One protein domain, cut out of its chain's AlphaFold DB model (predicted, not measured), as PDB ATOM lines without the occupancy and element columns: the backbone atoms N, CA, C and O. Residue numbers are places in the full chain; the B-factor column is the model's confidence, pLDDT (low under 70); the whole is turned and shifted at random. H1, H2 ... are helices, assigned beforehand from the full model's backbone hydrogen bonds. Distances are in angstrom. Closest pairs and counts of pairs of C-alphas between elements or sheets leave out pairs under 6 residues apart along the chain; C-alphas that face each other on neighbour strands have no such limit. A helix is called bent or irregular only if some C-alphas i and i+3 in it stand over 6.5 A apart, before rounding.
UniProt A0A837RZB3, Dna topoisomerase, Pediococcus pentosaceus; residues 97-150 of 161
ATOM      1  N   SER A  97     145.936 139.533 163.691       95.69
ATOM      2  CA  SER A  97     146.101 138.073 163.703       95.69
ATOM      3  C   SER A  97     146.977 137.584 162.543       95.69
ATOM      4  O   SER A  97     147.875 136.755 162.739       95.69
ATOM      5  N   SER A  98     146.771 138.129 161.340       96.44
ATOM      6  CA  SER A  98     147.574 137.767 160.167       96.44
ATOM      7  C   SER A  98     149.027 138.239 160.295       96.44
ATOM      8  O   SER A  98     149.940 137.486 159.954       96.44
ATOM      9  N   LEU A  99     149.262 139.420 160.879       96.56
ATOM     10  CA  LEU A  99     150.605 139.927 161.150       96.56
ATOM     11  C   LEU A  99     151.325 139.084 162.199       96.56
ATOM     12  O   LEU A  99     152.462 138.676 161.976       96.56
ATOM     13  N   GLN A 100     150.663 138.774 163.317       97.75
ATOM     14  CA  GLN A 100     151.206 137.891 164.353       97.75
ATOM     15  C   GLN A 100     151.572 136.518 163.777       97.75
ATOM     16  O   GLN A 100     152.649 135.998 164.066       97.75
ATOM     17  N   SER A 101     150.730 135.966 162.899       96.81
ATOM     18  CA  SER A 101     151.008 134.705 162.196       96.81
ATOM     19  C   SER A 101     152.214 134.823 161.255       96.81
ATOM     20  O   SER A 101     153.090 133.955 161.251       96.81
ATOM     21  N   ALA A 102     152.300 135.907 160.477       96.19
ATOM     22  CA  ALA A 102     153.403 136.150 159.548       96.19
ATOM     23  C   ALA A 102     154.742 136.353 160.276       96.19
ATOM     24  O   ALA A 102     155.757 135.774 159.881       96.19
ATOM     25  N   MET A 103     154.746 137.123 161.366       97.31
ATOM     26  CA  MET A 103     155.931 137.354 162.194       97.31
ATOM     27  C   MET A 103     156.366 136.085 162.925       97.31
ATOM     28  O   MET A 103     157.562 135.807 162.998       97.31
ATOM     29  N   ASN A 104     155.422 135.263 163.391       97.69
ATOM     30  CA  ASN A 104     155.749 133.961 163.961       97.69
ATOM     31  C   ASN A 104     156.406 133.035 162.927       97.69
ATOM     32  O   ASN A 104     157.447 132.445 163.206       97.69
ATOM     33  N   LYS A 105     155.857 132.962 161.707       96.75
ATOM     34  CA  LYS A 105     156.416 132.133 160.628       96.75
ATOM     35  C   LYS A 105     157.809 132.592 160.189       96.75
ATOM     36  O   LYS A 105     158.644 131.755 159.865       96.75
ATOM     37  N   ARG A 106     158.044 133.906 160.133       95.69
ATOM     38  CA  ARG A 106     159.286 134.481 159.596       95.69
ATOM     39  C   ARG A 106     160.389 134.647 160.639       95.69
ATOM     40  O   ARG A 106     161.557 134.500 160.299       95.69
ATOM     41  N   TYR A 107     160.025 134.974 161.875       95.75
ATOM     42  CA  TYR A 107     160.962 135.390 162.923       95.75
ATOM     43  C   TYR A 107     160.770 134.649 164.250       95.75
ATOM     44  O   TYR A 107     161.435 134.983 165.225       95.75
ATOM     45  N   HIS A 108     159.847 133.683 164.326       96.75
ATOM     46  CA  HIS A 108     159.492 132.972 165.562       96.75
ATOM     47  C   HIS A 108     159.055 133.888 166.715       96.75
ATOM     48  O   HIS A 108     159.040 133.479 167.875       96.75
ATOM     49  N   ALA A 109     158.642 135.119 166.400       97.62
ATOM     50  CA  ALA A 109     158.101 136.042 167.382       97.62
ATOM     51  C   ALA A 109     156.762 135.514 167.913       97.62
ATOM     52  O   ALA A 109     155.907 135.031 167.164       97.62
ATOM     53  N   THR A 110     156.564 135.613 169.222       98.06
ATOM     54  CA  THR A 110     155.269 135.333 169.844       98.06
ATOM     55  C   THR A 110     154.252 136.421 169.486       98.06
ATOM     56  O   THR A 110     154.608 137.548 169.121       98.06
ATOM     57  N   ALA A 111     152.963 136.112 169.643       96.88
ATOM     58  CA  ALA A 111     151.890 137.087 169.452       96.88
ATOM     59  C   ALA A 111     152.070 138.332 170.348       96.88
ATOM     60  O   ALA A 111     151.852 139.454 169.890       96.88
ATOM     61  N   SER A 112     152.533 138.136 171.591       97.75
ATOM     62  CA  SER A 112     152.797 139.217 172.552       97.75
ATOM     63  C   SER A 112     153.975 140.100 172.130       97.75
ATOM     64  O   SER A 112     153.840 141.318 172.097       97.75
ATOM     65  N   GLN A 113     155.101 139.502 171.718       98.19
ATOM     66  CA  GLN A 113     156.256 140.260 171.213       98.19
ATOM     67  C   GLN A 113     155.899 141.079 169.972       98.19
ATOM     68  O   GLN A 113     156.260 142.249 169.877       98.19
ATOM     69  N   THR A 114     155.151 140.479 169.041       97.88
ATOM     70  CA  THR A 114     154.691 141.183 167.838       97.88
ATOM     71  C   THR A 114     153.784 142.353 168.209       97.88
ATOM     72  O   THR A 114     153.999 143.454 167.715       97.88
ATOM     73  N   LEU A 115     152.812 142.138 169.108       98.00
ATOM     74  CA  LEU A 115     151.908 143.191 169.577       98.00
ATOM     75  C   LEU A 115     152.671 144.332 170.262       98.00
ATOM     76  O   LEU A 115     152.380 145.491 169.996       98.00
ATOM     77  N   ALA A 116     153.656 144.018 171.106       98.12
ATOM     78  CA  ALA A 116     154.482 145.027 171.760       98.12
ATOM     79  C   ALA A 116     155.244 145.885 170.737       98.12
ATOM     80  O   ALA A 116     155.193 147.110 170.810       98.12
ATOM     81  N   ALA A 117     155.874 145.261 169.737       97.69
ATOM     82  CA  ALA A 117     156.627 145.976 168.709       97.69
ATOM     83  C   ALA A 117     155.741 146.921 167.878       97.69
ATOM     84  O   ALA A 117     156.066 148.097 167.712       97.69
ATOM     85  N   ILE A 118     154.599 146.437 167.381       97.06
ATOM     86  CA  ILE A 118     153.691 147.270 166.576       97.06
ATOM     87  C   ILE A 118     153.001 148.351 167.414       97.06
ATOM     88  O   ILE A 118     152.710 149.424 166.896       97.06
ATOM     89  N   GLN A 119     152.775 148.106 168.709       97.75
ATOM     90  CA  GLN A 119     152.248 149.111 169.629       97.75
ATOM     91  C   GLN A 119     153.239 150.273 169.781       97.75
ATOM     92  O   GLN A 119     152.836 151.426 169.658       97.75
ATOM     93  N   SER A 120     154.536 149.987 169.948       98.00
ATOM     94  CA  SER A 120     155.570 151.028 170.000       98.00
ATOM     95  C   SER A 120     155.656 151.834 168.700       98.00
ATOM     96  O   SER A 120     155.795 153.054 168.737       98.00
ATOM     97  N   LEU A 121     155.523 151.180 167.541       97.88
ATOM     98  CA  LEU A 121     155.496 151.867 166.244       97.88
ATOM     99  C   LEU A 121     154.254 152.755 166.076       97.88
ATOM    100  O   LEU A 121     154.358 153.850 165.526       97.88
ATOM    101  N   TYR A 122     153.093 152.311 166.564       97.69
ATOM    102  CA  TYR A 122     151.868 153.112 166.570       97.69
ATOM    103  C   TYR A 122     152.005 154.365 167.442       97.69
ATOM    104  O   TYR A 122     151.642 155.466 167.024       97.69
ATOM    105  N   GLU A 123     152.553 154.215 168.648       97.81
ATOM    106  CA  GLU A 123     152.789 155.328 169.577       97.81
ATOM    107  C   GLU A 123     153.775 156.344 168.997       97.81
ATOM    108  O   GLU A 123     153.559 157.551 169.114       97.81
ATOM    109  N   ALA A 124     154.777 155.859 168.263       98.12
ATOM    110  CA  ALA A 124     155.709 156.673 167.492       98.12
ATOM    111  C   ALA A 124     155.161 157.155 166.126       98.12
ATOM    112  O   ALA A 124     155.899 157.767 165.359       98.12
ATOM    113  N   LYS A 125     153.874 156.922 165.827       96.88
ATOM    114  CA  LYS A 125     153.161 157.394 164.620       96.88
ATOM    115  C   LYS A 125     153.697 156.858 163.287       96.88
ATOM    116  O   LYS A 125     153.500 157.482 162.249       96.88
ATOM    117  N   PHE A 126     154.322 155.681 163.292       94.88
ATOM    118  CA  PHE A 126     154.824 155.034 162.073       94.88
ATOM    119  C   PHE A 126     153.795 154.154 161.355       94.88
ATOM    120  O   PHE A 126     153.995 153.824 160.189       94.88
ATOM    121  N   LEU A 127     152.721 153.741 162.031       94.00
ATOM    122  CA  LEU A 127     151.675 152.892 161.457       94.00
ATOM    123  C   LEU A 127     150.283 153.262 161.991       94.00
ATOM    124  O   LEU A 127     150.168 153.980 162.986       94.00
ATOM    125  N   SER A 128     149.235 152.787 161.311       92.56
ATOM    126  CA  SER A 128     147.830 152.939 161.716       92.56
ATOM    127  C   SER A 128     147.486 152.069 162.934       92.56
ATOM    128  O   SER A 128     148.329 151.350 163.460       92.56
ATOM    129  N   TYR A 129     146.253 152.146 163.441       94.44
ATOM    130  CA  TYR A 129     145.879 151.452 164.677       94.44
ATOM    131  C   TYR A 129     146.163 149.929 164.620       94.44
ATOM    132  O   TYR A 129     145.568 149.222 163.806       94.44
ATOM    133  N   PRO A 130     147.031 149.382 165.499       93.00
ATOM    134  CA  PRO A 130     147.606 148.048 165.307       93.00
ATOM    135  C   PRO A 130     146.708 146.897 165.777       93.00
ATOM    136  O   PRO A 130     147.041 145.733 165.565       93.00
ATOM    137  N   ARG A 131     145.585 147.188 166.447       94.88
ATOM    138  CA  ARG A 131     144.649 146.181 166.982       94.88
ATOM    139  C   ARG A 131     143.373 146.110 166.148       94.88
ATOM    140  O   ARG A 131     142.273 146.145 166.688       94.88
ATOM    141  N   THR A 132     143.546 146.047 164.834       93.94
ATOM    142  CA  THR A 132     142.462 145.921 163.858       93.94
ATOM    143  C   THR A 132     142.314 144.475 163.383       93.94
ATOM    144  O   THR A 132     143.303 143.748 163.225       93.94
ATOM    145  N   ASP A 133     141.075 144.048 163.161       94.38
ATOM    146  CA  ASP A 133     140.723 142.830 162.431       94.38
ATOM    147  C   ASP A 133     140.488 143.091 160.930       94.38
ATOM    148  O   ASP A 133     140.461 142.146 160.141       94.38
ATOM    149  N   CYS A 134     140.394 144.362 160.526       93.25
ATOM    150  CA  CYS A 134     140.180 144.788 159.151       93.25
ATOM    151  C   CYS A 134     141.471 144.707 158.322       93.25
ATOM    152  O   CYS A 134     142.525 145.183 158.741       93.25
ATOM    153  N   ALA A 135     141.360 144.133 157.123       92.25
ATOM    154  CA  ALA A 135     142.429 144.048 156.126       92.25
ATOM    155  C   ALA A 135     142.247 145.049 154.965       92.25
ATOM    156  O   ALA A 135     142.890 144.917 153.922       92.25
ATOM    157  N   TYR A 136     141.343 146.016 155.133       92.44
ATOM    158  CA  TYR A 136     141.019 147.041 154.148       92.44
ATOM    159  C   TYR A 136     141.448 148.418 154.650       92.44
ATOM    160  O   TYR A 136     141.588 148.646 155.851       92.44
ATOM    161  N   ILE A 137     141.641 149.310 153.691       94.00
ATOM    162  CA  ILE A 137     141.960 150.726 153.865       94.00
ATOM    163  C   ILE A 137     140.879 151.551 153.170       94.00
ATOM    164  O   ILE A 137     140.099 150.994 152.390       94.00
ATOM    165  N   THR A 138     140.812 152.847 153.461       95.19
ATOM    166  CA  THR A 138     139.889 153.742 152.750       95.19
ATOM    167  C   THR A 138     140.368 154.013 151.325       95.19
ATOM    168  O   THR A 138     141.530 153.766 150.981       95.19
ATOM    169  N   ASP A 139     139.474 154.540 150.489       96.81
ATOM    170  CA  ASP A 139     139.817 154.909 149.116       96.81
ATOM    171  C   ASP A 139     140.892 156.011 149.092       96.81
ATOM    172  O   ASP A 139     141.823 155.949 148.291       96.81
ATOM    173  N   GLU A 140     140.860 156.957 150.037       96.50
ATOM    174  CA  GLU A 140     141.876 158.011 150.147       96.50
ATOM    175  C   GLU A 140     143.257 157.455 150.525       96.50
ATOM    176  O   GLU A 140     144.280 157.865 149.970       96.50
ATOM    177  N   GLU A 141     143.311 156.501 151.460       94.00
ATOM    178  CA  GLU A 141     144.553 155.810 151.821       94.00
ATOM    179  C   GLU A 141     145.108 155.022 150.628       94.00
ATOM    180  O   GLU A 141     146.320 155.014 150.389       94.00
ATOM    181  N   PHE A 142     144.229 154.383 149.852       94.25
ATOM    182  CA  PHE A 142     144.612 153.664 148.643       94.25
ATOM    183  C   PHE A 142     145.208 154.608 147.591       94.25
ATOM    184  O   PHE A 142     146.310 154.348 147.101       94.25
ATOM    185  N   GLU A 143     144.541 155.723 147.286       96.75
ATOM    186  CA  GLU A 143     145.043 156.732 146.347       96.75
ATOM    187  C   GLU A 143     146.408 157.283 146.779       96.75
ATOM    188  O   GLU A 143     147.338 157.365 145.969       96.75
ATOM    189  N   TYR A 144     146.571 157.574 148.073       94.56
ATOM    190  CA  TYR A 144     147.844 158.017 148.638       94.56
ATOM    191  C   TYR A 144     148.965 156.985 148.435       94.56
ATOM    192  O   TYR A 144     150.080 157.343 148.035       94.56
ATOM    193  N   LEU A 145     148.697 155.699 148.686       92.25
ATOM    194  CA  LEU A 145     149.684 154.631 148.507       92.25
ATOM    195  C   LEU A 145     150.050 154.428 147.036       92.25
ATOM    196  O   LEU A 145     151.230 154.257 146.729       92.25
ATOM    197  N   VAL A 146     149.071 154.491 146.129       93.88
ATOM    198  CA  VAL A 146     149.304 154.393 144.680       93.88
ATOM    199  C   VAL A 146     150.196 155.538 144.202       93.88
ATOM    200  O   VAL A 146     151.184 155.287 143.509       93.88
ATOM    201  N   ALA A 147     149.921 156.772 144.634       96.38
ATOM    202  CA  ALA A 147     150.720 157.943 144.274       96.38
ATOM    203  C   ALA A 147     152.182 157.853 144.756       96.38
ATOM    204  O   ALA A 147     153.084 158.403 144.123       96.38
ATOM    205  N   ASN A 148     152.437 157.137 145.856       94.56
ATOM    206  CA  ASN A 148     153.767 156.995 146.453       94.56
ATOM    207  C   ASN A 148     154.446 155.641 146.168       94.56
ATOM    208  O   ASN A 148     155.581 155.422 146.604       94.56
ATOM    209  N   LEU A 149     153.803 154.743 145.415       90.62
ATOM    210  CA  LEU A 149     154.258 153.362 145.225       90.62
ATOM    211  C   LEU A 149     155.688 153.282 144.682       90.62
ATOM    212  O   LEU A 149     156.513 152.550 145.224       90.62
ATOM    213  N   THR A 150     156.017 154.061 143.650       90.31
ATOM    214  CA  THR A 150     157.356 154.053 143.034       90.31
ATOM    215  C   THR A 150     158.445 154.459 144.027       90.31
ATOM    216  O   THR A 150     159.521 153.862 144.046       90.31
TER     217      THR A 150
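AT A GLANCE: This is residues 97 to 150 of the 161 residues of the protein "Dna topoisomerase" of Pediococcus pentosaceus (UniProt A0A837RZB3). H1 lies crosswise over the beginning of H2, packing on its residues 111 to 115, while a long link, residues 124 to 138, leads from the end of H2 to H3, which sticks out by itself, away from the other two helices. The printed part has 54 residues with three named helices, H1, H2 and H3 in chain order, and no named strand; its class is all helix. It is loose, with a radius of gyration of the C-alphas of 13.0 A and spans of 34 by 23 by 23 A.

IN THESE COORDINATES: H1, residues 97 to 107, begins at C-alpha 97 (146.101, 138.073, 163.703) and is 15.1 A long from first to last C-alpha. H2, residues 111 to 123, measures 18.3 A. H3, residues 139 to 150, measures 18.6 A and ends at C-alpha 150 (157.356, 154.053, 143.034); it is irregular, with C-alphas 147 and 150 7.8 A apart.

HOW THE PARTS SIT: H2 touches H1 with residues 111 to 115 alone; the closest C-alphas, of Gln 100 and Ala 111, are 5.2 A apart. Their lines are only just about perpendicular, at 72 degrees. H3 is apart from H1 and H2. Every O i to N i+4 pair is within hydrogen-bond range in H1 and H2, and 7 of 8 in H3.

THE WHOLE: The C-alphas farthest apart, of Thr 110 and Ala 147, are 34.4 A apart. Residues 136 to 150, of which 139 to 150 belong to H3, stand free. The link H1 to H2 is tight; H2 to H3 is long, 15 residues. The printed part has no cut, and no printed residue is under pLDDT 70.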